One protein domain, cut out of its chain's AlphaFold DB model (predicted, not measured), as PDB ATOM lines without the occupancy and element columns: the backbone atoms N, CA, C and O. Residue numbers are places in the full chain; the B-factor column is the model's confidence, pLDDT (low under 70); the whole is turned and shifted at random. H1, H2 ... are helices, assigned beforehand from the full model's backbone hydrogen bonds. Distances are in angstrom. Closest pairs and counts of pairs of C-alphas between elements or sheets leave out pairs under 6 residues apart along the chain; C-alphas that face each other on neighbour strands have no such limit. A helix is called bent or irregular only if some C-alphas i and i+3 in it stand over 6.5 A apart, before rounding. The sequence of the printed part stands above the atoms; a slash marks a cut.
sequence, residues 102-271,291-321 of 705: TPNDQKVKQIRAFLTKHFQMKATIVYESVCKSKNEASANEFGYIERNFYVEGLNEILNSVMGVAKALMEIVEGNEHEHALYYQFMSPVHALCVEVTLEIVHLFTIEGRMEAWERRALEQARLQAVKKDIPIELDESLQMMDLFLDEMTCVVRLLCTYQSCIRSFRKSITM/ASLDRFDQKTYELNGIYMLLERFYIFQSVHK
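Overview. This is residues 102 to 271 and 291 to 321 of the 705 residues of the protein "Component of oligomeric Golgi complex 4" of Albugo laibachii Nc14 (UniProt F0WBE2). A long rod of helices: H1, H2, H3b, H5 and H6 form an up-and-down bundle, and residues 218 to 223 of H4 and 225 to 231 stick out at one end. The printed part has 201 residues, six named helices, H1 to H6, and no named strand; it is all helix and loose, radius of gyration of the C-alphas 21.8 A, spanning 78 by 35 by 24 A.

Along the chain. Find C-alpha 106 at (262.673, 246.389, 217.381); H1 runs from there to 136, 45.0 A. Next come H2, 148 to 172, and H3, 178 to 206, by its hydrogen bonds one helix but bent, C-alphas 185 and 188 being 7.2 A apart: arms H3a, 178 to 185, and H3b, 188 to 206. H4 is 211 to 224, H5 236 to 271, 52.5 A, and H6 291 to 321, 44.5 A, ending at (224.099, 193.662, 209.031).

Arrangement. H3, the hub, touches four helices; look at the closest C-alphas of H3b and H1, Val 189 and Thr 116, 5.4 A. H1 and H2, a hairpin, touch at C-alphas 126 and 153, 6.0 A. H5 touches H6 at C-alphas 252 and 304, 6.2 A, a shallow tilt of 31 degrees, opposite ways. H4 touches no helix. O i to N i+4 pairs are within hydrogen-bond range throughout, but 31 of 32 in H5.

Size, cuts and confidence. Residues 272 to 290 are cut out, a C-alpha gap of 20.5 A. Links H1 to H2 and H4 to H5 are long. pLDDT is under 70 at 140 to 144, 208 to 237 and 268 to 271.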
ATOM      1  N   THR A 102     268.494 240.314 219.505       80.62
ATOM      2  CA  THR A 102     268.121 240.000 220.884       80.62
ATOM      3  C   THR A 102     266.594 239.980 221.027       80.62
ATOM      4  O   THR A 102     265.891 240.686 220.295       80.62
ATOM      5  N   PRO A 103     266.028 239.218 221.983       76.62
ATOM      6  CA  PRO A 103     264.576 239.068 222.131       76.62
ATOM      7  C   PRO A 103     263.801 240.383 222.311       76.62
ATOM      8  O   PRO A 103     262.607 240.440 222.030       76.62
ATOM      9  N   ASN A 104     264.439 241.455 222.786       76.19
ATOM     10  CA  ASN A 104     263.770 242.735 223.040       76.19
ATOM     11  C   ASN A 104     263.898 243.745 221.887       76.19
ATOM     12  O   ASN A 104     263.332 244.842 221.968       76.19
ATOM     13  N   ASP A 105     264.577 243.382 220.798       81.56
ATOM     14  CA  ASP A 105     264.864 244.303 219.704       81.56
ATOM     15  C   ASP A 105     263.639 244.677 218.864       81.56
ATOM     16  O   ASP A 105     262.723 243.895 218.591       81.56
ATOM     17  N   GLN A 106     263.664 245.908 218.346       84.69
ATOM     18  CA  GLN A 106     262.673 246.389 217.381       84.69
ATOM     19  C   GLN A 106     262.654 245.538 216.097       84.69
ATOM     20  O   GLN A 106     261.598 245.390 215.482       84.69
ATOM     21  N   LYS A 107     263.791 244.937 215.723       86.06
ATOM     22  CA  LYS A 107     263.935 244.059 214.551       86.06
ATOM     23  C   LYS A 107     263.106 242.784 214.692       86.06
ATOM     24  O   LYS A 107     262.352 242.444 213.786       86.06
ATOM     25  N   VAL A 108     263.147 242.150 215.865       87.25
ATOM     26  CA  VAL A 108     262.336 240.961 216.177       87.25
ATOM     27  C   VAL A 108     260.844 241.290 216.083       87.25
ATOM     28  O   VAL A 108     260.071 240.536 215.494       87.25
ATOM     29  N   LYS A 109     260.431 242.480 216.548       87.06
ATOM     30  CA  LYS A 109     259.046 242.961 216.388       87.06
ATOM     31  C   LYS A 109     258.653 243.157 214.916       87.06
ATOM     32  O   LYS A 109     257.512 242.858 214.568       87.06
ATOM     33  N   GLN A 110     259.561 243.653 214.071       88.75
ATOM     34  CA  GLN A 110     259.328 243.833 212.631       88.75
ATOM     35  C   GLN A 110     259.213 242.492 211.896       88.75
ATOM     36  O   GLN A 110     258.253 242.306 211.148       88.75
ATOM     37  N   ILE A 111     260.116 241.546 212.173       90.75
ATOM     38  CA  ILE A 111     260.082 240.179 211.627       90.75
ATOM     39  C   ILE A 111     258.771 239.495 212.017       90.75
ATOM     40  O   ILE A 111     258.024 239.031 211.157       90.75
ATOM     41  N   ARG A 112     258.421 239.527 213.308       90.56
ATOM     42  CA  ARG A 112     257.158 238.983 213.821       90.56
ATOM     43  C   ARG A 112     255.939 239.584 213.118       90.56
ATOM     44  O   ARG A 112     255.022 238.857 212.740       90.56
ATOM     45  N   ALA A 113     255.912 240.906 212.936       90.38
ATOM     46  CA  ALA A 113     254.813 241.585 212.256       90.38
ATOM     47  C   ALA A 113     254.718 241.199 210.771       90.38
ATOM     48  O   ALA A 113     253.609 241.057 210.253       90.38
ATOM     49  N   PHE A 114     255.854 241.010 210.089       92.44
ATOM     50  CA  PHE A 114     255.869 240.502 208.721       92.44
ATOM     51  C   PHE A 114     255.312 239.080 208.655       92.44
ATOM     52  O   PHE A 114     254.380 238.851 207.888       92.44
ATOM     53  N   LEU A 115     255.838 238.155 209.469       92.12
ATOM     54  CA  LEU A 115     255.433 236.745 209.477       92.12
ATOM     55  C   LEU A 115     253.938 236.598 209.765       92.12
ATOM     56  O   LEU A 115     253.233 235.906 209.036       92.12
ATOM     57  N   THR A 116     253.438 237.340 210.757       91.50
ATOM     58  CA  THR A 116     252.010 237.357 211.102       91.50
ATOM     59  C   THR A 116     251.161 237.823 209.918       91.50
ATOM     60  O   THR A 116     250.194 237.159 209.565       91.50
ATOM     61  N   LYS A 117     251.532 238.927 209.252       91.19
ATOM     62  CA  LYS A 117     250.783 239.449 208.094       91.19
ATOM     63  C   LYS A 117     250.867 238.541 206.868       91.19
ATOM     64  O   LYS A 117     249.882 238.400 206.151       91.19
ATOM     65  N   HIS A 118     252.038 237.966 206.605       91.12
ATOM     66  CA  HIS A 118     252.240 237.027 205.506       91.12
ATOM     67  C   HIS A 118     251.343 235.803 205.684       91.12
ATOM     68  O   HIS A 118     250.574 235.465 204.785       91.12
ATOM     69  N   PHE A 119     251.374 235.210 206.878       92.69
ATOM     70  CA  PHE A 119     250.536 234.067 207.183       92.69
ATOM     71  C   PHE A 119     249.044 234.426 207.204       92.69
ATOM     72  O   PHE A 119     248.242 233.677 206.664       92.69
ATOM     73  N   GLN A 120     248.667 235.602 207.718       92.88
ATOM     74  CA  GLN A 120     247.282 236.084 207.679       92.88
ATOM     75  C   GLN A 120     246.726 236.164 206.261       92.88
ATOM     76  O   GLN A 120     245.605 235.723 206.020       92.88
ATOM     77  N   MET A 121     247.505 236.699 205.317       91.38
ATOM     78  CA  MET A 121     247.089 236.767 203.918       91.38
ATOM     79  C   MET A 121     246.868 235.364 203.344       91.38
ATOM     80  O   MET A 121     245.834 235.116 202.731       91.38
ATOM     81  N   LYS A 122     247.799 234.434 203.590       91.31
ATOM     82  CA  LYS A 122     247.683 233.049 203.118       91.31
ATOM     83  C   LYS A 122     246.482 232.329 203.736       91.31
ATOM     84  O   LYS A 122     245.694 231.737 203.010       91.31
ATOM     85  N   ALA A 123     246.301 232.438 205.048       93.00
ATOM     86  CA  ALA A 123     245.177 231.832 205.752       93.00
ATOM     87  C   ALA A 123     243.825 232.389 205.267       93.00
ATOM     88  O   ALA A 123     242.880 231.625 205.103       93.00
ATOM     89  N   THR A 124     243.756 233.690 204.957       93.94
ATOM     90  CA  THR A 124     242.559 234.320 204.370       93.94
ATOM     91  C   THR A 124     242.256 233.752 202.983       93.94
ATOM     92  O   THR A 124     241.122 233.368 202.729       93.94
ATOM     93  N   ILE A 125     243.267 233.625 202.113       93.81
ATOM     94  CA  ILE A 125     243.104 233.045 200.767       93.81
ATOM     95  C   ILE A 125     242.565 231.613 200.851       93.81
ATOM     96  O   ILE A 125     241.620 231.269 200.142       93.81
ATOM     97  N   VAL A 126     243.138 230.785 201.730       94.69
ATOM     98  CA  VAL A 126     242.687 229.396 201.892       94.69
ATOM     99  C   VAL A 126     241.267 229.346 202.449       94.69
ATOM    100  O   VAL A 126     240.428 228.624 201.917       94.69
ATOM    101  N   TYR A 127     240.956 230.147 203.471       95.12
ATOM    102  CA  TYR A 127     239.611 230.216 204.040       95.12
ATOM    103  C   TYR A 127     238.559 230.662 203.012       95.12
ATOM    104  O   TYR A 127     237.499 230.046 202.897       95.12
ATOM    105  N   GLU A 128     238.853 231.700 202.225       94.69
ATOM    106  CA  GLU A 128     237.977 232.179 201.151       94.69
ATOM    107  C   GLU A 128     237.797 231.126 200.052       94.69
ATOM    108  O   GLU A 128     236.680 230.937 199.566       94.69
ATOM    109  N   SER A 129     238.864 230.399 199.702       94.75
ATOM    110  CA  SER A 129     238.813 229.275 198.761       94.75
ATOM    111  C   SER A 129     237.885 228.167 199.267       94.75
ATOM    112  O   SER A 129     236.971 227.762 198.554       94.75
ATOM    113  N   VAL A 130     238.026 227.754 200.533       93.62
ATOM    114  CA  VAL A 130     237.144 226.764 201.175       93.62
ATOM    115  C   VAL A 130     235.691 227.244 201.178       93.62
ATOM    116  O   VAL A 130     234.792 226.486 200.818       93.62
ATOM    117  N   CYS A 131     235.442 228.510 201.527       91.56
ATOM    118  CA  CYS A 131     234.098 229.094 201.509       91.56
ATOM    119  C   CYS A 131     233.494 229.133 200.100       91.56
ATOM    120  O   CYS A 131     232.293 228.917 199.931       91.56
ATOM    121  N   LYS A 132     234.309 229.409 199.081       92.69
ATOM    122  CA  LYS A 132     233.880 229.398 197.685       92.69
ATOM    123  C   LYS A 132     233.527 227.980 197.232       92.69
ATOM    124  O   LYS A 132     232.411 227.780 196.759       92.69
ATOM    125  N   SER A 133     234.418 227.013 197.450       90.75
ATOM    126  CA  SER A 133     234.194 225.599 197.125       90.75
ATOM    127  C   SER A 133     232.943 225.057 197.809       90.75
ATOM    128  O   SER A 133     232.106 224.439 197.162       90.75
ATOM    129  N   LYS A 134     232.744 225.394 199.089       87.12
ATOM    130  CA  LYS A 134     231.516 225.108 199.839       87.12
ATOM    131  C   LYS A 134     230.251 225.591 199.116       87.12
ATOM    132  O   LYS A 134     229.278 224.849 199.011       87.12
ATOM    133  N   ASN A 135     230.243 226.838 198.647       86.12
ATOM    134  CA  ASN A 135     229.072 227.433 197.998       86.12
ATOM    135  C   ASN A 135     228.807 226.846 196.603       86.12
ATOM    136  O   ASN A 135     227.660 226.817 196.160       86.12
ATOM    137  N   GLU A 136     229.856 226.396 195.916       87.44
ATOM    138  CA  GLU A 136     229.783 225.773 194.590       87.44
ATOM    139  C   GLU A 136     229.462 224.268 194.662       87.44
ATOM    140  O   GLU A 136     229.011 223.687 193.674       87.44
ATOM    141  N   ALA A 137     229.643 223.640 195.826       83.31
ATOM    142  CA  ALA A 137     229.453 222.209 196.011       83.31
ATOM    143  C   ALA A 137     227.975 221.785 195.888       83.31
ATOM    144  O   ALA A 137     227.103 222.132 196.700       83.31
ATOM    145  N   SER A 138     227.696 220.971 194.869       77.62
ATOM    146  CA  SER A 138     226.406 220.313 194.673       77.62
ATOM    147  C   SER A 138     226.337 219.006 195.453       77.62
ATOM    148  O   SER A 138     227.283 218.220 195.439       77.62
ATOM    149  N   ALA A 139     225.193 218.744 196.081       72.19
ATOM    150  CA  ALA A 139     224.938 217.433 196.654       72.19
ATOM    151  C   ALA A 139     224.685 216.404 195.538       72.19
ATOM    152  O   ALA A 139     224.063 216.737 194.527       72.19
ATOM    153  N   ASN A 140     225.151 215.171 195.724       69.88
ATOM    154  CA  ASN A 140     224.837 214.050 194.845       69.88
ATOM    155  C   ASN A 140     223.353 213.640 194.970       69.88
ATOM    156  O   ASN A 140     222.595 214.211 195.759       69.88
ATOM    157  N   GLU A 141     222.937 212.622 194.210       63.19
ATOM    158  CA  GLU A 141     221.558 212.099 194.206       63.19
ATOM    159  C   GLU A 141     221.045 211.696 195.605       63.19
ATOM    160  O   GLU A 141     219.840 211.702 195.853       63.19
ATOM    161  N   PHE A 142     221.958 211.422 196.539       57.19
ATOM    162  CA  PHE A 142     221.682 210.997 197.912       57.19
ATOM    163  C   PHE A 142     221.783 212.136 198.942       57.19
ATOM    164  O   PHE A 142     221.632 211.909 200.141       57.19
ATOM    165  N   GLY A 143     222.020 213.377 198.504       62.69
ATOM    166  CA  GLY A 143     222.147 214.532 199.395       62.69
ATOM    167  C   GLY A 143     223.523 214.681 200.060       62.69
ATOM    168  O   GLY A 143     223.700 215.594 200.868       62.69
ATOM    169  N   TYR A 144     224.497 213.831 199.713       69.12
ATOM    170  CA  TYR A 144     225.884 213.927 200.172       69.12
ATOM    171  C   TYR A 144     226.660 214.967 199.377       69.12
ATOM    172  O   TYR A 144     226.489 215.090 198.168       69.12
ATOM    173  N   ILE A 145     227.571 215.661 200.045       73.81
ATOM    174  CA  ILE A 145     228.535 216.555 199.410       73.81
ATOM    175  C   ILE A 145     229.903 215.977 199.702       73.81
ATOM    176  O   ILE A 145     230.206 215.750 200.869       73.81
ATOM    177  N   GLU A 146     230.707 215.772 198.667       73.25
ATOM    178  CA  GLU A 146     232.106 215.389 198.817       73.25
ATOM    179  C   GLU A 146     232.871 216.533 199.497       73.25
ATOM    180  O   GLU A 146     232.958 217.639 198.959       73.25
ATOM    181  N   ARG A 147     233.384 216.299 200.711       78.81
ATOM    182  CA  ARG A 147     233.936 217.355 201.582       78.81
ATOM    183  C   ARG A 147     235.454 217.439 201.511       78.81
ATOM    184  O   ARG A 147     236.081 218.020 202.398       78.81
ATOM    185  N   ASN A 148     236.055 216.897 200.456       86.94
ATOM    186  CA  ASN A 148     237.507 216.841 200.287       86.94
ATOM    187  C   ASN A 148     238.168 218.230 200.340       86.94
ATOM    188  O   ASN A 148     239.245 218.366 200.913       86.94
ATOM    189  N   PHE A 149     237.479 219.286 199.898       89.75
ATOM    190  CA  PHE A 149     237.962 220.671 200.008       89.75
ATOM    191  C   PHE A 149     238.158 221.150 201.473       89.75
ATOM    192  O   PHE A 149     239.036 221.968 201.740       89.75
ATOM    193  N   TYR A 150     237.400 220.581 202.423       91.62
ATOM    194  CA  TYR A 150     237.690 220.449 203.867       91.62
ATOM    195  C   TYR A 150     239.142 220.146 204.185       91.62
ATOM    196  O   TYR A 150     239.906 220.926 204.762       91.62
ATOM    197  N   VAL A 151     239.465 218.913 203.824       92.31
ATOM    198  CA  VAL A 151     240.723 218.256 204.122       92.31
ATOM    199  C   VAL A 151     241.859 218.970 203.401       92.31
ATOM    200  O   VAL A 151     242.892 219.217 204.013       92.31
ATOM    201  N   GLU A 152     241.657 219.368 202.144       94.19
ATOM    202  CA  GLU A 152     242.640 220.113 201.354       94.19
ATOM    203  C   GLU A 152     242.971 221.470 201.979       94.19
ATOM    204  O   GLU A 152     244.147 221.765 202.188       94.19
ATOM    205  N   GLY A 153     241.958 222.259 202.358       94.69
ATOM    206  CA  GLY A 153     242.168 223.564 202.990       94.69
ATOM    207  C   GLY A 153     242.877 223.458 204.343       94.69
ATOM    208  O   GLY A 153     243.808 224.217 204.628       94.69
ATOM    209  N   LEU A 154     242.496 222.475 205.168       95.56
ATOM    210  CA  LEU A 154     243.198 222.184 206.422       95.56
ATOM    211  C   LEU A 154     244.646 221.760 206.170       95.56
ATOM    212  O   LEU A 154     245.561 222.279 206.808       95.56
ATOM    213  N   ASN A 155     244.868 220.843 205.231       95.31
ATOM    214  CA  ASN A 155     246.194 220.350 204.886       95.31
ATOM    215  C   ASN A 155     247.099 221.480 204.370       95.31
ATOM    216  O   ASN A 155     248.259 221.564 204.769       95.31
ATOM    217  N   GLU A 156     246.581 222.384 203.536       94.94
ATOM    218  CA  GLU A 156     247.330 223.529 203.012       94.94
ATOM    219  C   GLU A 156     247.766 224.495 204.126       94.94
ATOM    220  O   GLU A 156     248.945 224.860 204.208       94.94
ATOM    221  N   ILE A 157     246.847 224.878 205.019       95.19
ATOM    222  CA  ILE A 157     247.140 225.787 206.139       95.19
ATOM    223  C   ILE A 157     248.153 225.166 207.102       95.19
ATOM    224  O   ILE A 157     249.154 225.804 207.444       95.19
ATOM    225  N   LEU A 158     247.917 223.921 207.522       95.00
ATOM    226  CA  LEU A 158     248.740 223.254 208.528       95.00
ATOM    227  C   LEU A 158     250.149 222.967 208.000       95.00
ATOM    228  O   LEU A 158     251.127 223.304 208.672       95.00
ATOM    229  N   ASN A 159     250.276 222.455 206.771       93.12
ATOM    230  CA  ASN A 159     251.587 222.240 206.156       93.12
ATOM    231  C   ASN A 159     252.332 223.555 205.926       93.12
ATOM    232  O   ASN A 159     253.551 223.602 206.085       93.12
ATOM    233  N   SER A 160     251.619 224.641 205.607       91.00
ATOM    234  CA  SER A 160     252.255 225.948 205.467       91.00
ATOM    235  C   SER A 160     252.870 226.430 206.779       91.00
ATOM    236  O   SER A 160     253.981 226.956 206.754       91.00
ATOM    237  N   VAL A 161     252.184 226.279 207.916       93.38
ATOM    238  CA  VAL A 161     252.764 226.659 209.215       93.38
ATOM    239  C   VAL A 161     253.891 225.729 209.599       93.38
ATOM    240  O   VAL A 161     254.932 226.210 210.030       93.38
ATOM    241  N   MET A 162     253.715 224.420 209.425       91.94
ATOM    242  CA  MET A 162     254.749 223.440 209.749       91.94
ATOM    243  C   MET A 162     256.032 223.668 208.943       91.94
ATOM    244  O   MET A 162     257.118 223.580 209.506       91.94
ATOM    245  N   GLY A 163     255.923 224.030 207.659       90.88
ATOM    246  CA  GLY A 163     257.076 224.375 206.826       90.88
ATOM    247  C   GLY A 163     257.834 225.600 207.344       90.88
ATOM    248  O   GLY A 163     259.056 225.561 207.469       90.88
ATOM    249  N   VAL A 164     257.114 226.664 207.718       90.69
ATOM    250  CA  VAL A 164     257.718 227.877 208.299       90.69
ATOM    251  C   VAL A 164     258.308 227.606 209.681       90.69
ATOM    252  O   VAL A 164     259.412 228.054 209.976       90.69
ATOM    253  N   ALA A 165     257.599 226.841 210.512       90.56
ATOM    254  CA  ALA A 165     258.036 226.446 211.843       90.56
ATOM    255  C   ALA A 165     259.326 225.621 211.788       90.56
ATOM    256  O   ALA A 165     260.210 225.841 212.607       90.56
ATOM    257  N   LYS A 166     259.440 224.702 210.821       91.19
ATOM    258  CA  LYS A 166     260.644 223.900 210.597       91.19
ATOM    259  C   LYS A 166     261.816 224.774 210.150       91.19
ATOM    260  O   LYS A 166     262.857 224.741 210.793       91.19
ATOM    261  N   ALA A 167     261.621 225.604 209.124       90.75
ATOM    262  CA  ALA A 167     262.675 226.483 208.616       90.75
ATOM    263  C   ALA A 167     263.187 227.458 209.690       90.75
ATOM    264  O   ALA A 167     264.385 227.666 209.826       90.75
ATOM    265  N   LEU A 168     262.291 228.043 210.492       90.19
ATOM    266  CA  LEU A 168     262.696 228.931 211.582       90.19
ATOM    267  C   LEU A 168     263.376 228.197 212.734       90.19
ATOM    268  O   LEU A 168     264.228 228.795 213.383       90.19
ATOM    269  N   MET A 169     263.012 226.941 212.999       87.94
ATOM    270  CA  MET A 169     263.711 226.138 213.999       87.94
ATOM    271  C   MET A 169     265.158 225.886 213.559       87.94
ATOM    272  O   MET A 169     266.067 226.162 214.326       87.94
ATOM    273  N   GLU A 170     265.371 225.483 212.301       88.81
ATOM    274  CA  GLU A 170     266.709 225.275 211.716       88.81
ATOM    275  C   GLU A 170     267.559 226.561 211.722       88.81
ATOM    276  O   GLU A 170     268.755 226.517 211.980       88.81
ATOM    277  N   ILE A 171     266.948 227.724 211.471       88.44
ATOM    278  CA  ILE A 171     267.655 229.018 211.450       88.44
ATOM    279  C   ILE A 171     268.100 229.466 212.849       88.44
ATOM    280  O   ILE A 171     269.109 230.152 212.992       88.44
ATOM    281  N   VAL A 172     267.306 229.155 213.870       86.69
ATOM    282  CA  VAL A 172     267.505 229.659 215.235       86.69
ATOM    283  C   VAL A 172     268.309 228.671 216.098       86.69
ATOM    284  O   VAL A 172     268.817 229.064 217.151       86.69
ATOM    285  N   GLU A 173     268.463 227.427 215.634       85.00
ATOM    286  CA  GLU A 173     269.244 226.360 216.267       85.00
ATOM    287  C   GLU A 173     270.679 226.807 216.596       85.00
ATOM    288  O   GLU A 173     271.394 227.362 215.760       85.00
ATOM    289  N   GLY A 174     271.105 226.578 217.841       75.25
ATOM    290  CA  GLY A 174     272.469 226.886 218.289       75.25
ATOM    291  C   GLY A 174     272.711 228.345 218.694       75.25
ATOM    292  O   GLY A 174     273.837 228.705 219.042       75.25
ATOM    293  N   ASN A 175     271.678 229.192 218.694       80.81
ATOM    294  CA  ASN A 175     271.760 230.559 219.210       80.81
ATOM    295  C   ASN A 175     271.566 230.615 220.742       80.81
ATOM    296  O   ASN A 175     270.768 229.867 221.304       80.81
ATOM    297  N   GLU A 176     272.209 231.569 221.432       78.25
ATOM    298  CA  GLU A 176     272.031 231.786 222.884       78.25
ATOM    299  C   GLU A 176     270.575 232.071 223.297       78.25
ATOM    300  O   GLU A 176     270.191 231.859 224.449       78.25
ATOM    301  N   HIS A 177     269.757 232.577 222.371       81.19
ATOM    302  CA  HIS A 177     268.352 232.924 222.587       81.19
ATOM    303  C   HIS A 177     267.396 232.084 221.733       81.19
ATOM    304  O   HIS A 177     266.338 232.579 221.332       81.19
ATOM    305  N   GLU A 178     267.768 230.834 221.444       83.81
ATOM    306  CA  GLU A 178     267.056 229.952 220.520       83.81
ATOM    307  C   GLU A 178     265.540 229.891 220.790       83.81
ATOM    308  O   GLU A 178     264.725 230.305 219.956       83.81
ATOM    309  N   HIS A 179     265.124 229.433 221.976       82.62
ATOM    310  CA  HIS A 179     263.698 229.218 222.225       82.62
ATOM    311  C   HIS A 179     262.934 230.538 222.398       82.62
ATOM    312  O   HIS A 179     261.787 230.644 221.950       82.62
ATOM    313  N   ALA A 180     263.564 231.573 222.961       84.00
ATOM    314  CA  ALA A 180     262.973 232.904 223.081       84.00
ATOM    315  C   ALA A 180     262.673 233.547 221.712       84.00
ATOM    316  O   ALA A 180     261.583 234.095 221.511       84.00
ATOM    317  N   LEU A 181     263.609 233.477 220.759       85.88
ATOM    318  CA  LEU A 181     263.426 234.006 219.402       85.88
ATOM    319  C   LEU A 181     262.389 233.190 218.628       85.88
ATOM    320  O   LEU A 181     261.458 233.767 218.057       85.88
ATOM    321  N   TYR A 182     262.488 231.861 218.685       88.44
ATOM    322  CA  TYR A 182     261.528 230.961 218.051       88.44
ATOM    323  C   TYR A 182     260.098 231.208 218.548       88.44
ATOM    324  O   TYR A 182     259.170 231.371 217.748       88.44
ATOM    325  N   TYR A 183     259.917 231.353 219.865       86.88
ATOM    326  CA  TYR A 183     258.630 231.691 220.463       86.88
ATOM    327  C   TYR A 183     258.086 233.028 219.956       86.88
ATOM    328  O   TYR A 183     256.918 233.119 219.570       86.88
ATOM    329  N   GLN A 184     258.918 234.074 219.927       87.00
ATOM    330  CA  GLN A 184     258.472 235.392 219.482       87.00
ATOM    331  C   GLN A 184     258.068 235.422 218.008       87.00
ATOM    332  O   GLN A 184     257.131 236.148 217.663       87.00
ATOM    333  N   PHE A 185     258.736 234.650 217.151       89.94
ATOM    334  CA  PHE A 185     258.382 234.548 215.739       89.94
ATOM    335  C   PHE A 185     257.110 233.725 215.523       89.94
ATOM    336  O   PHE A 185     256.212 234.175 214.808       89.94
ATOM    337  N   MET A 186     257.005 232.561 216.169       90.81
ATOM    338  CA  MET A 186     255.970 231.575 215.854       90.81
ATOM    339  C   MET A 186     254.699 231.682 216.694       90.81
ATOM    340  O   MET A 186     253.635 231.305 216.210       90.81
ATOM    341  N   SER A 187     254.742 232.243 217.909       88.19
ATOM    342  CA  SER A 187     253.553 232.360 218.772       88.19
ATOM    343  C   SER A 187     252.335 233.010 218.083       88.19
ATOM    344  O   SER A 187     251.264 232.397 218.105       88.19
ATOM    345  N   PRO A 188     252.440 234.191 217.433       89.12
ATOM    346  CA  PRO A 188     251.286 234.793 216.761       89.12
ATOM    347  C   PRO A 188     250.866 234.038 215.491       89.12
ATOM    348  O   PRO A 188     249.686 234.043 215.147       89.12
ATOM    349  N   VAL A 189     251.804 233.371 214.812       91.75
ATOM    350  CA  VAL A 189     251.521 232.556 213.620       91.75
ATOM    351  C   VAL A 189     250.716 231.314 214.007       91.75
ATOM    352  O   VAL A 189     249.683 231.044 213.396       91.75
ATOM    353  N   HIS A 190     251.122 230.608 215.066       91.50
ATOM    354  CA  HIS A 190     250.382 229.464 215.599       91.50
ATOM    355  C   HIS A 190     248.995 229.859 216.103       91.50
ATOM    356  O   HIS A 190     248.032 229.160 215.795       91.50
ATOM    357  N   ALA A 191     248.875 230.981 216.824       89.75
ATOM    358  CA  ALA A 191     247.584 231.478 217.296       89.75
ATOM    359  C   ALA A 191     246.626 231.762 216.127       89.75
ATOM    360  O   ALA A 191     245.481 231.321 216.155       89.75
ATOM    361  N   LEU A 192     247.107 232.429 215.072       91.56
ATOM    362  CA  LEU A 192     246.298 232.713 213.888       91.56
ATOM    363  C   LEU A 192     245.910 231.443 213.124       91.56
ATOM    364  O   LEU A 192     244.770 231.304 212.692       91.56
ATOM    365  N   CYS A 193     246.849 230.509 212.974       93.88
ATOM    366  CA  CYS A 193     246.583 229.229 212.333       93.88
ATOM    367  C   CYS A 193     245.508 228.447 213.072       93.88
ATOM    368  O   CYS A 193     244.607 227.919 212.436       93.88
ATOM    369  N   VAL A 194     245.586 228.403 214.400       93.31
ATOM    370  CA  VAL A 194     244.586 227.736 215.225       93.31
ATOM    371  C   VAL A 194     243.202 228.342 215.025       93.31
ATOM    372  O   VAL A 194     242.259 227.583 214.828       93.31
ATOM    373  N   GLU A 195     243.065 229.669 215.033       92.50
ATOM    374  CA  GLU A 195     241.758 230.308 214.833       92.50
ATOM    375  C   GLU A 195     241.165 229.960 213.460       92.50
ATOM    376  O   GLU A 195     240.038 229.476 213.389       92.50
ATOM    377  N   VAL A 196     241.940 230.085 212.377       93.88
ATOM    378  CA  VAL A 196     241.448 229.757 211.025       93.88
ATOM    379  C   VAL A 196     241.161 228.259 210.878       93.88
ATOM    380  O   VAL A 196     240.157 227.870 210.285       93.88
ATOM    381  N   THR A 197     241.992 227.393 211.461       95.19
ATOM    382  CA  THR A 197     241.727 225.951 211.500       95.19
ATOM    383  C   THR A 197     240.426 225.650 212.245       95.19
ATOM    384  O   THR A 197     239.625 224.856 211.758       95.19
ATOM    385  N   LEU A 198     240.176 226.293 213.389       94.06
ATOM    386  CA  LEU A 198     238.930 226.140 214.138       94.06
ATOM    387  C   LEU A 198     237.718 226.639 213.346       94.06
ATOM    388  O   LEU A 198     236.663 226.012 213.422       94.06
ATOM    389  N   GLU A 199     237.852 227.709 212.563       93.94
ATOM    390  CA  GLU A 199     236.794 228.193 211.670       93.94
ATOM    391  C   GLU A 199     236.494 227.201 210.538       93.94
ATOM    392  O   GLU A 199     235.328 226.900 210.285       93.94
ATOM    393  N   ILE A 200     237.517 226.632 209.890       93.62
ATOM    394  CA  ILE A 200     237.333 225.611 208.844       93.62
ATOM    395  C   ILE A 200     236.715 224.340 209.429       93.62
ATOM    396  O   ILE A 200     235.773 223.793 208.858       93.62
ATOM    397  N   VAL A 201     237.187 223.894 210.595       92.38
ATOM    398  CA  VAL A 201     236.596 222.765 211.326       92.38
ATOM    399  C   VAL A 201     235.146 223.063 211.702       92.38
ATOM    400  O   VAL A 201     234.286 222.196 211.582       92.38
ATOM    401  N   HIS A 202     234.839 224.287 212.129       90.50
ATOM    402  CA  HIS A 202     233.471 224.693 212.423       90.50
ATOM    403  C   HIS A 202     232.584 224.608 211.179       90.50
ATOM    404  O   HIS A 202     231.504 224.020 211.252       90.50
ATOM    405  N   LEU A 203     233.064 225.104 210.033       89.12
ATOM    406  CA  LEU A 203     232.376 224.943 208.755       89.12
ATOM    407  C   LEU A 203     232.169 223.464 208.428       89.12
ATOM    408  O   LEU A 203     231.036 223.099 208.160       89.12
ATOM    409  N   PHE A 204     233.192 222.616 208.554       87.25
ATOM    410  CA  PHE A 204     233.081 221.167 208.353       87.25
ATOM    411  C   PHE A 204     232.010 220.529 209.257       87.25
ATOM    412  O   PHE A 204     231.208 219.724 208.789       87.25
ATOM    413  N   THR A 205     231.943 220.918 210.537       81.25
ATOM    414  CA  THR A 205     230.940 220.388 211.482       81.25
ATOM    415  C   THR A 205     229.519 220.889 211.214       81.25
ATOM    416  O   THR A 205     228.566 220.162 211.479       81.25
ATOM    417  N   ILE A 206     229.362 222.114 210.698       77.75
ATOM    418  CA  ILE A 206     228.055 222.714 210.383       77.75
ATOM    419  C   ILE A 206     227.592 222.372 208.966       77.75
ATOM    420  O   ILE A 206     226.389 222.358 208.713       77.75
ATOM    421  N   GLU A 207     228.500 222.016 208.052       71.94
ATOM    422  CA  GLU A 207     228.200 221.491 206.710       71.94
ATOM    423  C   GLU A 207     227.539 220.102 206.742       71.94
ATOM    424  O   GLU A 207     227.653 219.290 205.825       71.94
ATOM    425  N   GLY A 208     226.818 219.800 207.811       56.00
ATOM    426  CA  GLY A 208     225.907 218.691 207.871       56.00
ATOM    427  C   GLY A 208     224.626 219.023 207.122       56.00
ATOM    428  O   GLY A 208     223.584 219.172 207.749       56.00
ATOM    429  N   ARG A 209     224.611 218.894 205.788       57.19
ATOM    430  CA  ARG A 209     223.383 218.411 205.113       57.19
ATOM    431  C   ARG A 209     223.127 216.926 205.447       57.19
ATOM    432  O   ARG A 209     222.698 216.142 204.611       57.19
ATOM    433  N   MET A 210     223.360 216.557 206.710       55.75
ATOM    434  CA  MET A 210     222.900 215.341 207.363       55.75
ATOM    435  C   MET A 210     221.379 215.342 207.472       55.75
ATOM    436  O   MET A 210     220.823 214.290 207.697       55.75
ATOM    437  N   GLU A 211     220.681 216.460 207.247       53.75
ATOM    438  CA  GLU A 211     219.213 216.496 207.206       53.75
ATOM    439  C   GLU A 211     218.604 215.542 206.171       53.75
ATOM    440  O   GLU A 211     217.478 215.089 206.353       53.75
ATOM    441  N   ALA A 212     219.288 215.261 205.055       56.12
ATOM    442  CA  ALA A 212     218.816 214.273 204.080       56.12
ATOM    443  C   ALA A 212     218.946 212.849 204.643       56.12
ATOM    444  O   ALA A 212     218.000 212.067 204.568       56.12
ATOM    445  N   TRP A 213     220.086 212.563 205.277       61.88
ATOM    446  CA  TRP A 213     220.345 211.316 205.994       61.88
ATOM    447  C   TRP A 213     219.408 211.137 207.194       61.88
ATOM    448  O   TRP A 213     218.779 210.098 207.310       61.88
ATOM    449  N   GLU A 214     219.229 212.158 208.029       62.91
ATOM    450  CA  GLU A 214     218.338 212.189 209.189       62.91
ATOM    451  C   GLU A 214     216.886 211.997 208.751       62.91
ATOM    452  O   GLU A 214     216.205 211.126 209.282       62.91
ATOM    453  N   ARG A 215     216.413 212.718 207.723       64.88
ATOM    454  CA  ARG A 215     215.063 212.504 207.172       64.88
ATOM    455  C   ARG A 215     214.870 211.078 206.668       64.88
ATOM    456  O   ARG A 215     213.813 210.502 206.898       64.88
ATOM    457  N   ARG A 216     215.870 210.501 205.998       63.19
ATOM    458  CA  ARG A 216     215.777 209.151 205.424       63.19
ATOM    459  C   ARG A 216     215.917 208.052 206.479       63.19
ATOM    460  O   ARG A 216     215.182 207.075 206.414       63.19
ATOM    461  N   ALA A 217     216.776 208.242 207.477       63.00
ATOM    462  CA  ALA A 217     216.917 207.370 208.639       63.00
ATOM    463  C   ALA A 217     215.647 207.388 209.502       63.00
ATOM    464  O   ALA A 217     215.167 206.333 209.913       63.00
ATOM    465  N   LEU A 218     215.047 208.564 209.719       68.50
ATOM    466  CA  LEU A 218     213.752 208.702 210.393       68.50
ATOM    467  C   LEU A 218     212.623 208.040 209.592       68.50
ATOM    468  O   LEU A 218     211.770 207.376 210.181       68.50
ATOM    469  N   GLU A 219     212.625 208.169 208.263       67.00
ATOM    470  CA  GLU A 219     211.649 207.496 207.399       67.00
ATOM    471  C   GLU A 219     211.832 205.970 207.421       67.00
ATOM    472  O   GLU A 219     210.852 205.240 207.547       67.00
ATOM    473  N   GLN A 220     213.071 205.468 207.403       62.88
ATOM    474  CA  GLN A 220     213.362 204.041 207.577       62.88
ATOM    475  C   GLN A 220     212.906 203.524 208.946       62.88
ATOM    476  O   GLN A 220     212.208 202.513 209.005       62.88
ATOM    477  N   ALA A 221     213.220 204.232 210.035       64.81
ATOM    478  CA  ALA A 221     212.769 203.873 211.380       64.81
ATOM    479  C   ALA A 221     211.232 203.839 211.472       64.81
ATOM    480  O   ALA A 221     210.647 202.949 212.095       64.81
ATOM    481  N   ARG A 222     210.557 204.774 210.794       67.69
ATOM    482  CA  ARG A 222     209.095 204.813 210.689       67.69
ATOM    483  C   ARG A 222     208.542 203.638 209.874       67.69
ATOM    484  O   ARG A 222     207.521 203.076 210.262       67.69
ATOM    485  N   LEU A 223     209.187 203.249 208.775       62.44
ATOM    486  CA  LEU A 223     208.773 202.117 207.938       62.44
ATOM    487  C   LEU A 223     208.968 200.768 208.652       62.44
ATOM    488  O   LEU A 223     208.057 199.936 208.626       62.44
ATOM    489  N   GLN A 224     210.089 200.590 209.358       60.72
ATOM    490  CA  GLN A 224     210.372 199.411 210.190       60.72
ATOM    491  C   GLN A 224     209.370 199.251 211.344       60.72
ATOM    492  O   GLN A 224     208.982 198.136 211.682       60.72
ATOM    493  N   ALA A 225     208.876 200.354 211.915       61.44
ATOM    494  CA  ALA A 225     207.841 200.312 212.950       61.44
ATOM    495  C   ALA A 225     206.461 199.849 212.432       61.44
ATOM    496  O   ALA A 225     205.608 199.458 213.231       61.44
ATOM    497  N   VAL A 226     206.214 199.902 211.115       60.34
ATOM    498  CA  VAL A 226     204.891 199.660 210.506       60.34
ATOM    499  C   VAL A 226     204.799 198.315 209.771       60.34
ATOM    500  O   VAL A 226     203.710 197.746 209.703       60.34
ATOM    501  N   LYS A 227     205.900 197.764 209.244       51.72
ATOM    502  CA  LYS A 227     205.924 196.450 208.573       51.72
ATOM    503  C   LYS A 227     207.073 195.593 209.117       51.72
ATOM    504  O   LYS A 227     208.224 195.991 209.008       51.72
ATOM    505  N   LYS A 228     206.747 194.411 209.659       53.22
ATOM    506  CA  LYS A 228     207.728 193.438 210.185       53.22
ATOM    507  C   LYS A 228     208.569 192.745 209.101       53.22
ATOM    508  O   LYS A 228     209.667 192.315 209.415       53.22
ATOM    509  N   ASP A 229     208.090 192.714 207.855       48.56
ATOM    510  CA  ASP A 229     208.724 191.999 206.736       48.56
ATOM    511  C   ASP A 229     209.058 192.961 205.581       48.56
ATOM    512  O   ASP A 229     208.489 192.878 204.490       48.56
ATOM    513  N   ILE A 230     209.923 193.950 205.824       44.97
ATOM    514  CA  ILE A 230     210.547 194.708 204.727       44.97
ATOM    515  C   ILE A 230     211.897 194.036 204.444       44.97
ATOM    516  O   ILE A 230     212.665 193.868 205.393       44.97
ATOM    517  N   PRO A 231     212.205 193.652 203.189       45.28
ATOM    518  CA  PRO A 231     213.537 193.174 202.840       45.28
ATOM    519  C   PRO A 231     214.555 194.253 203.210       45.28
ATOM    520  O   PRO A 231     214.345 195.437 202.940       45.28
ATOM    521  N   ILE A 232     215.632 193.854 203.878       50.78
ATOM    522  CA  ILE A 232     216.736 194.742 204.236       50.78
ATOM    523  C   ILE A 232     217.467 195.128 202.931       50.78
ATOM    524  O   ILE A 232     218.463 194.523 202.569       50.78
ATOM    525  N   GLU A 233     216.960 196.123 202.201       46.75
ATOM    526  CA  GLU A 233     217.606 196.798 201.056       46.75
ATOM    527  C   GLU A 233     217.323 198.312 201.176       46.75
ATOM    528  O   GLU A 233     216.208 198.702 201.519       46.75
ATOM    529  N   LEU A 234     218.226 199.276 200.956       46.28
ATOM    530  CA  LEU A 234     219.591 199.324 200.425       46.28
ATOM    531  C   LEU A 234     220.461 200.245 201.311       46.28
ATOM    532  O   LEU A 234     220.067 201.363 201.643       46.28
ATOM    533  N   ASP A 235     221.631 199.713 201.655       55.47
ATOM    534  CA  ASP A 235     222.985 200.252 201.899       55.47
ATOM    535  C   ASP A 235     223.345 201.734 202.112       55.47
ATOM    536  O   ASP A 235     224.477 202.016 202.497       55.47
ATOM    537  N   GLU A 236     222.473 202.709 201.894       57.78
ATOM    538  CA  GLU A 236     222.942 204.095 201.796       57.78
ATOM    539  C   GLU A 236     223.436 204.658 203.145       57.78
ATOM    540  O   GLU A 236     224.371 205.447 203.177       57.78
ATOM    541  N   SER A 237     222.865 204.257 204.287       68.44
ATOM    542  CA  SER A 237     223.208 204.859 205.589       68.44
ATOM    543  C   SER A 237     224.582 204.438 206.127       68.44
ATOM    544  O   SER A 237     225.317 205.293 206.623       68.44
ATOM    545  N   LEU A 238     224.944 203.155 206.009       78.25
ATOM    546  CA  LEU A 238     226.264 202.650 206.405       78.25
ATOM    547  C   LEU A 238     227.340 203.060 205.402       78.25
ATOM    548  O   LEU A 238     228.417 203.460 205.828       78.25
ATOM    549  N   GLN A 239     227.042 203.051 204.100       79.25
ATOM    550  CA  GLN A 239     227.966 203.544 203.077       79.25
ATOM    551  C   GLN A 239     228.269 205.039 203.255       79.25
ATOM    552  O   GLN A 239     229.407 205.477 203.124       79.25
ATOM    553  N   MET A 240     227.266 205.843 203.605       76.31
ATOM    554  CA  MET A 240     227.460 207.266 203.893       76.31
ATOM    555  C   MET A 240     228.272 207.503 205.166       76.31
ATOM    556  O   MET A 240     229.102 208.409 205.211       76.31
ATOM    557  N   MET A 241     228.037 206.697 206.202       82.69
ATOM    558  CA  MET A 241     228.831 206.745 207.426       82.69
ATOM    559  C   MET A 241     230.284 206.351 207.167       82.69
ATOM    560  O   MET A 241     231.184 206.991 207.690       82.69
ATOM    561  N   ASP A 242     230.502 205.345 206.330       87.69
ATOM    562  CA  ASP A 242     231.814 204.889 205.892       87.69
ATOM    563  C   ASP A 242     232.592 205.998 205.159       87.69
ATOM    564  O   ASP A 242     233.707 206.328 205.555       87.69
ATOM    565  N   LEU A 243     231.958 206.668 204.186       84.94
ATOM    566  CA  LEU A 243     232.532 207.838 203.504       84.94
ATOM    567  C   LEU A 243     232.845 208.981 204.481       84.94
ATOM    568  O   LEU A 243     233.916 209.584 204.429       84.94
ATOM    569  N   PHE A 244     231.927 209.267 205.407       84.81
ATOM    570  CA  PHE A 244     232.141 210.302 206.416       84.81
ATOM    571  C   PHE A 244     233.285 209.952 207.377       84.81
ATOM    572  O   PHE A 244     234.052 210.834 207.758       84.81
ATOM    573  N   LEU A 245     233.427 208.682 207.763       90.88
ATOM    574  CA  LEU A 245     234.528 208.215 208.603       90.88
ATOM    575  C   LEU A 245     235.872 208.323 207.875       90.88
ATOM    576  O   LEU A 245     236.851 208.709 208.512       90.88
ATOM    577  N   ASP A 246     235.929 208.063 206.565       89.69
ATOM    578  CA  ASP A 246     237.142 208.258 205.754       89.69
ATOM    579  C   ASP A 246     237.583 209.741 205.752       89.69
ATOM    580  O   ASP A 246     238.752 210.060 206.005       89.69
ATOM    581  N   GLU A 247     236.641 210.673 205.566       88.62
ATOM    582  CA  GLU A 247     236.904 212.118 205.659       88.62
ATOM    583  C   GLU A 247     237.323 212.536 207.076       88.62
ATOM    584  O   GLU A 247     238.313 213.251 207.270       88.62
ATOM    585  N   MET A 248     236.577 212.082 208.087       90.56
ATOM    586  CA  MET A 248     236.804 212.427 209.488       90.56
ATOM    587  C   MET A 248     238.161 211.917 209.979       90.56
ATOM    588  O   MET A 248     238.853 212.639 210.694       90.56
ATOM    589  N   THR A 249     238.579 210.733 209.532       93.44
ATOM    590  CA  THR A 249     239.916 210.171 209.777       93.44
ATOM    591  C   THR A 249     241.001 211.122 209.282       93.44
ATOM    592  O   THR A 249     241.950 211.423 210.010       93.44
ATOM    593  N   CYS A 250     240.851 211.666 208.070       92.12
ATOM    594  CA  CYS A 250     241.808 212.621 207.517       92.12
ATOM    595  C   CYS A 250     241.858 213.924 208.327       92.12
ATOM    596  O   CYS A 250     242.949 214.421 208.613       92.12
ATOM    597  N   VAL A 251     240.700 214.460 208.727       92.44
ATOM    598  CA  VAL A 251     240.617 215.664 209.568       92.44
ATOM    599  C   VAL A 251     241.268 215.422 210.932       92.44
ATOM    600  O   VAL A 251     242.131 216.198 211.338       92.44
ATOM    601  N   VAL A 252     240.913 214.334 211.622       93.44
ATOM    602  CA  VAL A 252     241.475 213.974 212.933       93.44
ATOM    603  C   VAL A 252     242.992 213.808 212.835       93.44
ATOM    604  O   VAL A 252     243.712 214.444 213.603       93.44
ATOM    605  N   ARG A 253     243.499 213.069 211.837       93.62
ATOM    606  CA  ARG A 253     244.943 212.925 211.578       93.62
ATOM    607  C   ARG A 253     245.647 214.277 211.482       93.62
ATOM    608  O   ARG A 253     246.671 214.485 212.135       93.62
ATOM    609  N   LEU A 254     245.119 215.194 210.669       94.06
ATOM    610  CA  LEU A 254     245.705 216.522 210.472       94.06
ATOM    611  C   LEU A 254     245.738 217.324 211.779       94.06
ATOM    612  O   LEU A 254     246.784 217.862 212.152       94.06
ATOM    613  N   LEU A 255     244.617 217.359 212.504       93.94
ATOM    614  CA  LEU A 255     244.509 218.096 213.762       93.94
ATOM    615  C   LEU A 255     245.460 217.539 214.824       93.94
ATOM    616  O   LEU A 255     246.181 218.299 215.466       93.94
ATOM    617  N   CYS A 256     245.522 216.220 214.970       92.00
ATOM    618  CA  CYS A 256     246.371 215.544 215.944       92.00
ATOM    619  C   CYS A 256     247.871 215.650 215.628       92.00
ATOM    620  O   CYS A 256     248.693 215.807 216.539       92.00
ATOM    621  N   THR A 257     248.233 215.630 214.344       91.56
ATOM    622  CA  THR A 257     249.610 215.888 213.895       91.56
ATOM    623  C   THR A 257     250.036 217.299 214.295       91.56
ATOM    624  O   THR A 257     251.079 217.495 214.928       91.56
ATOM    625  N   TYR A 258     249.190 218.294 214.017       93.25
ATOM    626  CA  TYR A 258     249.479 219.678 214.383       93.25
ATOM    627  C   TYR A 258     249.448 219.910 215.899       93.25
ATOM    628  O   TYR A 258     250.296 220.617 216.439       93.25
ATOM    629  N   GLN A 259     248.545 219.245 216.621       91.12
ATOM    630  CA  GLN A 259     248.493 219.258 218.082       91.12
ATOM    631  C   GLN A 259     249.823 218.804 218.702       91.12
ATOM    632  O   GLN A 259     250.314 219.414 219.655       91.12
ATOM    633  N   SER A 260     250.438 217.762 218.142       88.31
ATOM    634  CA  SER A 260     251.748 217.269 218.579       88.31
ATOM    635  C   SER A 260     252.855 218.304 218.345       88.31
ATOM    636  O   SER A 260     253.678 218.536 219.235       88.31
ATOM    637  N   CYS A 261     252.820 219.005 217.205       88.50
ATOM    638  CA  CYS A 261     253.715 220.128 216.910       88.50
ATOM    639  C   CYS A 261     253.556 221.274 217.928       88.50
ATOM    640  O   CYS A 261     254.540 221.694 218.538       88.50
ATOM    641  N   ILE A 262     252.322 221.713 218.208       87.94
ATOM    642  CA  ILE A 262     252.036 222.765 219.202       87.94
ATOM    643  C   ILE A 262     252.518 222.359 220.601       87.94
ATOM    644  O   ILE A 262     253.047 223.181 221.350       87.94
ATOM    645  N   ARG A 263     252.349 221.092 220.989       86.12
ATOM    646  CA  ARG A 263     252.845 220.600 222.283       86.12
ATOM    647  C   ARG A 263     254.362 220.629 222.363       86.12
ATOM    648  O   ARG A 263     254.883 221.006 223.409       86.12
ATOM    649  N   SER A 264     255.055 220.261 221.287       84.19
ATOM    650  CA  SER A 264     256.512 220.394 221.202       84.19
ATOM    651  C   SER A 264     256.935 221.860 221.364       84.19
ATOM    652  O   SER A 264     257.744 222.175 222.236       84.19
ATOM    653  N   PHE A 265     256.267 222.770 220.644       83.69
ATOM    654  CA  PHE A 265     256.451 224.220 220.762       83.69
ATOM    655  C   PHE A 265     256.217 224.744 222.188       83.69
ATOM    656  O   PHE A 265     256.949 225.601 222.665       83.69
ATOM    657  N   ARG A 266     255.223 224.229 222.921       80.62
ATOM    658  CA  ARG A 266     254.986 224.622 224.323       80.62
ATOM    659  C   ARG A 266     256.046 224.079 225.288       80.62
ATOM    660  O   ARG A 266     256.393 224.743 226.267       80.62
ATOM    661  N   LYS A 267     256.555 222.867 225.044       76.12
ATOM    662  CA  LYS A 267     257.571 222.231 225.897       76.12
ATOM    663  C   LYS A 267     258.917 222.954 225.822       76.12
ATOM    664  O   LYS A 267     259.531 223.133 226.872       76.12
ATOM    665  N   SER A 268     259.336 223.418 224.641       66.06
ATOM    666  CA  SER A 268     260.584 224.188 224.486       66.06
ATOM    667  C   SER A 268     260.581 225.481 225.314       66.06
ATOM    668  O   SER A 268     261.582 225.814 225.936       66.06
ATOM    669  N   ILE A 269     259.423 226.131 225.460       64.94
ATOM    670  CA  ILE A 269     259.251 227.330 226.305       64.94
ATOM    671  C   ILE A 269     259.430 227.017 227.801       64.94
ATOM    672  O   ILE A 269     259.938 227.835 228.565       64.94
ATOM    673  N   THR A 270     258.993 225.837 228.248       59.91
ATOM    674  CA  THR A 270     258.973 225.487 229.681       59.91
ATOM    675  C   THR A 270     260.369 225.097 230.195       59.91
ATOM    676  O   THR A 270     260.658 225.250 231.380       59.91
ATOM    677  N   MET A 271     261.257 224.631 229.310       52.28
ATOM    678  CA  MET A 271     262.635 224.239 229.638       52.28
ATOM    679  C   MET A 271     263.554 225.440 229.946       52.28
ATOM    680  O   MET A 271     264.426 225.316 230.805       52.28
ATOM    681  N   ALA A 291     244.926 230.627 225.334       75.88
ATOM    682  CA  ALA A 291     243.505 230.282 225.313       75.88
ATOM    683  C   ALA A 291     243.036 229.687 223.971       75.88
ATOM    684  O   ALA A 291     242.253 228.738 223.963       75.88
ATOM    685  N   SER A 292     243.523 230.207 222.838       77.00
ATOM    686  CA  SER A 292     243.199 229.661 221.511       77.00
ATOM    687  C   SER A 292     243.806 228.272 221.313       77.00
ATOM    688  O   SER A 292     243.128 227.353 220.858       77.00
ATOM    689  N   LEU A 293     245.059 228.087 221.737       80.75
ATOM    690  CA  LEU A 293     245.748 226.798 221.689       80.75
ATOM    691  C   LEU A 293     245.054 225.749 222.584       80.75
ATOM    692  O   LEU A 293     244.944 224.588 222.198       80.75
ATOM    693  N   ASP A 294     244.548 226.143 223.755       85.12
ATOM    694  CA  ASP A 294     243.793 225.250 224.645       85.12
ATOM    695  C   ASP A 294     242.427 224.882 224.038       85.12
ATOM    696  O   ASP A 294     242.001 223.726 224.091       85.12
ATOM    697  N   ARG A 295     241.761 225.839 223.376       88.12
ATOM    698  CA  ARG A 295     240.521 225.595 222.621       88.12
ATOM    699  C   ARG A 295     240.746 224.622 221.460       88.12
ATOM    700  O   ARG A 295     239.889 223.778 221.198       88.12
ATOM    701  N   PHE A 296     241.891 224.714 220.785       91.19
ATOM    702  CA  PHE A 296     242.290 223.769 219.742       91.19
ATOM    703  C   PHE A 296     242.475 222.353 220.281       91.19
ATOM    704  O   PHE A 296     241.947 221.405 219.697       91.19
ATOM    705  N   ASP A 297     243.170 222.209 221.415       90.38
ATOM    706  CA  ASP A 297     243.329 220.914 222.075       90.38
ATOM    707  C   ASP A 297     241.967 220.308 222.420       90.38
ATOM    708  O   ASP A 297     241.696 219.160 222.068       90.38
ATOM    709  N   GLN A 298     241.094 221.099 223.051       91.00
ATOM    710  CA  GLN A 298     239.751 220.666 223.426       91.00
ATOM    711  C   GLN A 298     238.950 220.205 222.206       91.00
ATOM    712  O   GLN A 298     238.358 219.127 222.241       91.00
ATOM    713  N   LYS A 299     238.956 220.984 221.115       91.75
ATOM    714  CA  LYS A 299     238.187 220.639 219.914       91.75
ATOM    715  C   LYS A 299     238.742 219.408 219.199       91.75
ATOM    716  O   LYS A 299     237.963 218.597 218.704       91.75
ATOM    717  N   THR A 300     240.063 219.241 219.183       92.31
ATOM    718  CA  THR A 300     240.722 218.052 218.623       92.31
ATOM    719  C   THR A 300     240.321 216.795 219.392       92.31
ATOM    720  O   THR A 300     239.944 215.795 218.785       92.31
ATOM    721  N   TYR A 301     240.318 216.856 220.728       91.81
ATOM    722  CA  TYR A 301     239.869 215.742 221.565       91.81
ATOM    723  C   TYR A 301     238.378 215.437 221.413       91.81
ATOM    724  O   TYR A 301     238.006 214.268 221.342       91.81
ATOM    725  N   GLU A 302     237.533 216.467 221.338       92.00
ATOM    726  CA  GLU A 302     236.094 216.318 221.099       92.00
ATOM    727  C   GLU A 302     235.830 215.587 219.775       92.00
ATOM    728  O   GLU A 302     235.085 214.610 219.749       92.00
ATOM    729  N   LEU A 303     236.489 216.010 218.691       91.81
ATOM    730  CA  LEU A 303     236.354 215.370 217.382       91.81
ATOM    731  C   LEU A 303     236.884 213.940 217.377       91.81
ATOM    732  O   LEU A 303     236.203 213.062 216.857       91.81
ATOM    733  N   ASN A 304     238.045 213.681 217.985       93.00
ATOM    734  CA  ASN A 304     238.564 212.319 218.097       93.00
ATOM    735  C   ASN A 304     237.604 211.414 218.894       93.00
ATOM    736  O   ASN A 304     237.352 210.281 218.502       93.00
ATOM    737  N   GLY A 305     236.998 211.930 219.968       92.69
ATOM    738  CA  GLY A 305     235.981 211.206 220.733       92.69
ATOM    739  C   GLY A 305     234.734 210.877 219.907       92.69
ATOM    740  O   GLY A 305     234.245 209.751 219.957       92.69
ATOM    741  N   ILE A 306     234.244 211.826 219.101       91.31
ATOM    742  CA  ILE A 306     233.116 211.590 218.184       91.31
ATOM    743  C   ILE A 306     233.495 210.554 217.120       91.31
ATOM    744  O   ILE A 306     232.714 209.640 216.868       91.31
ATOM    745  N   TYR A 307     234.695 210.655 216.540       93.25
ATOM    746  CA  TYR A 307     235.210 209.689 215.569       93.25
ATOM    747  C   TYR A 307     235.189 208.273 216.149       93.25
ATOM    748  O   TYR A 307     234.590 207.380 215.560       93.25
ATOM    749  N   MET A 308     235.736 208.085 217.352       93.31
ATOM    750  CA  MET A 308     235.762 206.785 218.026       93.31
ATOM    751  C   MET A 308     234.360 206.208 218.271       93.31
ATOM    752  O   MET A 308     234.152 205.006 218.114       93.31
ATOM    753  N   LEU A 309     233.387 207.050 218.638       91.88
ATOM    754  CA  LEU A 309     231.997 206.623 218.829       91.88
ATOM    755  C   LEU A 309     231.349 206.175 217.514       91.88
ATOM    756  O   LEU A 309     230.673 205.145 217.487       91.88
ATOM    757  N   LEU A 310     231.553 206.935 216.437       91.12
ATOM    758  CA  LEU A 310     230.999 206.621 215.121       91.12
ATOM    759  C   LEU A 310     231.666 205.390 214.506       91.12
ATOM    760  O   LEU A 310     230.965 204.539 213.968       91.12
ATOM    761  N   GLU A 311     232.985 205.259 214.638       93.75
ATOM    762  CA  GLU A 311     233.745 204.095 214.181       93.75
ATOM    763  C   GLU A 311     233.278 202.833 214.918       93.75
ATOM    764  O   GLU A 311     232.959 201.826 214.290       93.75
ATOM    765  N   ARG A 312     233.117 202.904 216.250       93.94
ATOM    766  CA  ARG A 312     232.552 201.795 217.032       93.94
ATOM    767  C   ARG A 312     231.138 201.449 216.573       93.94
ATOM    768  O   ARG A 312     230.844 200.277 216.368       93.94
ATOM    769  N   PHE A 313     230.259 202.430 216.395       90.62
ATOM    770  CA  PHE A 313     228.911 202.164 215.891       90.62
ATOM    771  C   PHE A 313     228.945 201.501 214.505       90.62
ATOM    772  O   PHE A 313     228.236 200.518 214.290       90.62
ATOM    773  N   TYR A 314     229.793 201.990 213.596       92.50
ATOM    774  CA  TYR A 314     229.954 201.442 212.253       92.50
ATOM    775  C   TYR A 314     230.402 199.978 212.278       92.50
ATOM    776  O   TYR A 314     229.793 199.166 211.583       92.50
ATOM    777  N   ILE A 315     231.391 199.617 213.109       94.62
ATOM    778  CA  ILE A 315     231.838 198.222 213.282       94.62
ATOM    779  C   ILE A 315     230.653 197.331 213.662       94.62
ATOM    780  O   ILE A 315     230.340 196.376 212.955       94.62
ATOM    781  N   PHE A 316     229.969 197.658 214.762       92.44
ATOM    782  CA  PHE A 316     228.914 196.807 215.313       92.44
ATOM    783  C   PHE A 316     227.723 196.689 214.359       92.44
ATOM    784  O   PHE A 316     227.213 195.594 214.142       92.44
ATOM    785  N   GLN A 317     227.301 197.791 213.737       89.62
ATOM    786  CA  GLN A 317     226.193 197.758 212.782       89.62
ATOM    787  C   GLN A 317     226.546 197.030 211.489       89.62
ATOM    788  O   GLN A 317     225.692 196.358 210.917       89.62
ATOM    789  N   SER A 318     227.795 197.125 211.035       91.31
ATOM    790  CA  SER A 318     228.243 196.413 209.838       91.31
ATOM    791  C   SER A 318     228.318 194.905 210.083       91.31
ATOM    792  O   SER A 318     227.823 194.143 209.258       91.31
ATOM    793  N   VAL A 319     228.830 194.467 211.241       92.56
ATOM    794  CA  VAL A 319     228.838 193.043 211.634       92.56
ATOM    795  C   VAL A 319     227.417 192.522 211.873       92.56
ATOM    796  O   VAL A 319     227.071 191.426 211.428       92.56
ATOM    797  N   HIS A 320     226.557 193.317 212.517       89.19
ATOM    798  CA  HIS A 320     225.136 192.997 212.666       89.19
ATOM    799  C   HIS A 320     224.463 192.801 211.308       89.19
ATOM    800  O   HIS A 320     223.790 191.800 211.086       89.19
ATOM    801  N   LYS A 321     224.664 193.740 210.378       85.88
ATOM    802  CA  LYS A 321     224.099 193.662 209.031       85.88
ATOM    803  C   LYS A 321     224.616 192.434 208.291       85.88
ATOM    804  O   LYS A 321     223.793 191.691 207.773       85.88
TER     805      LYS A 321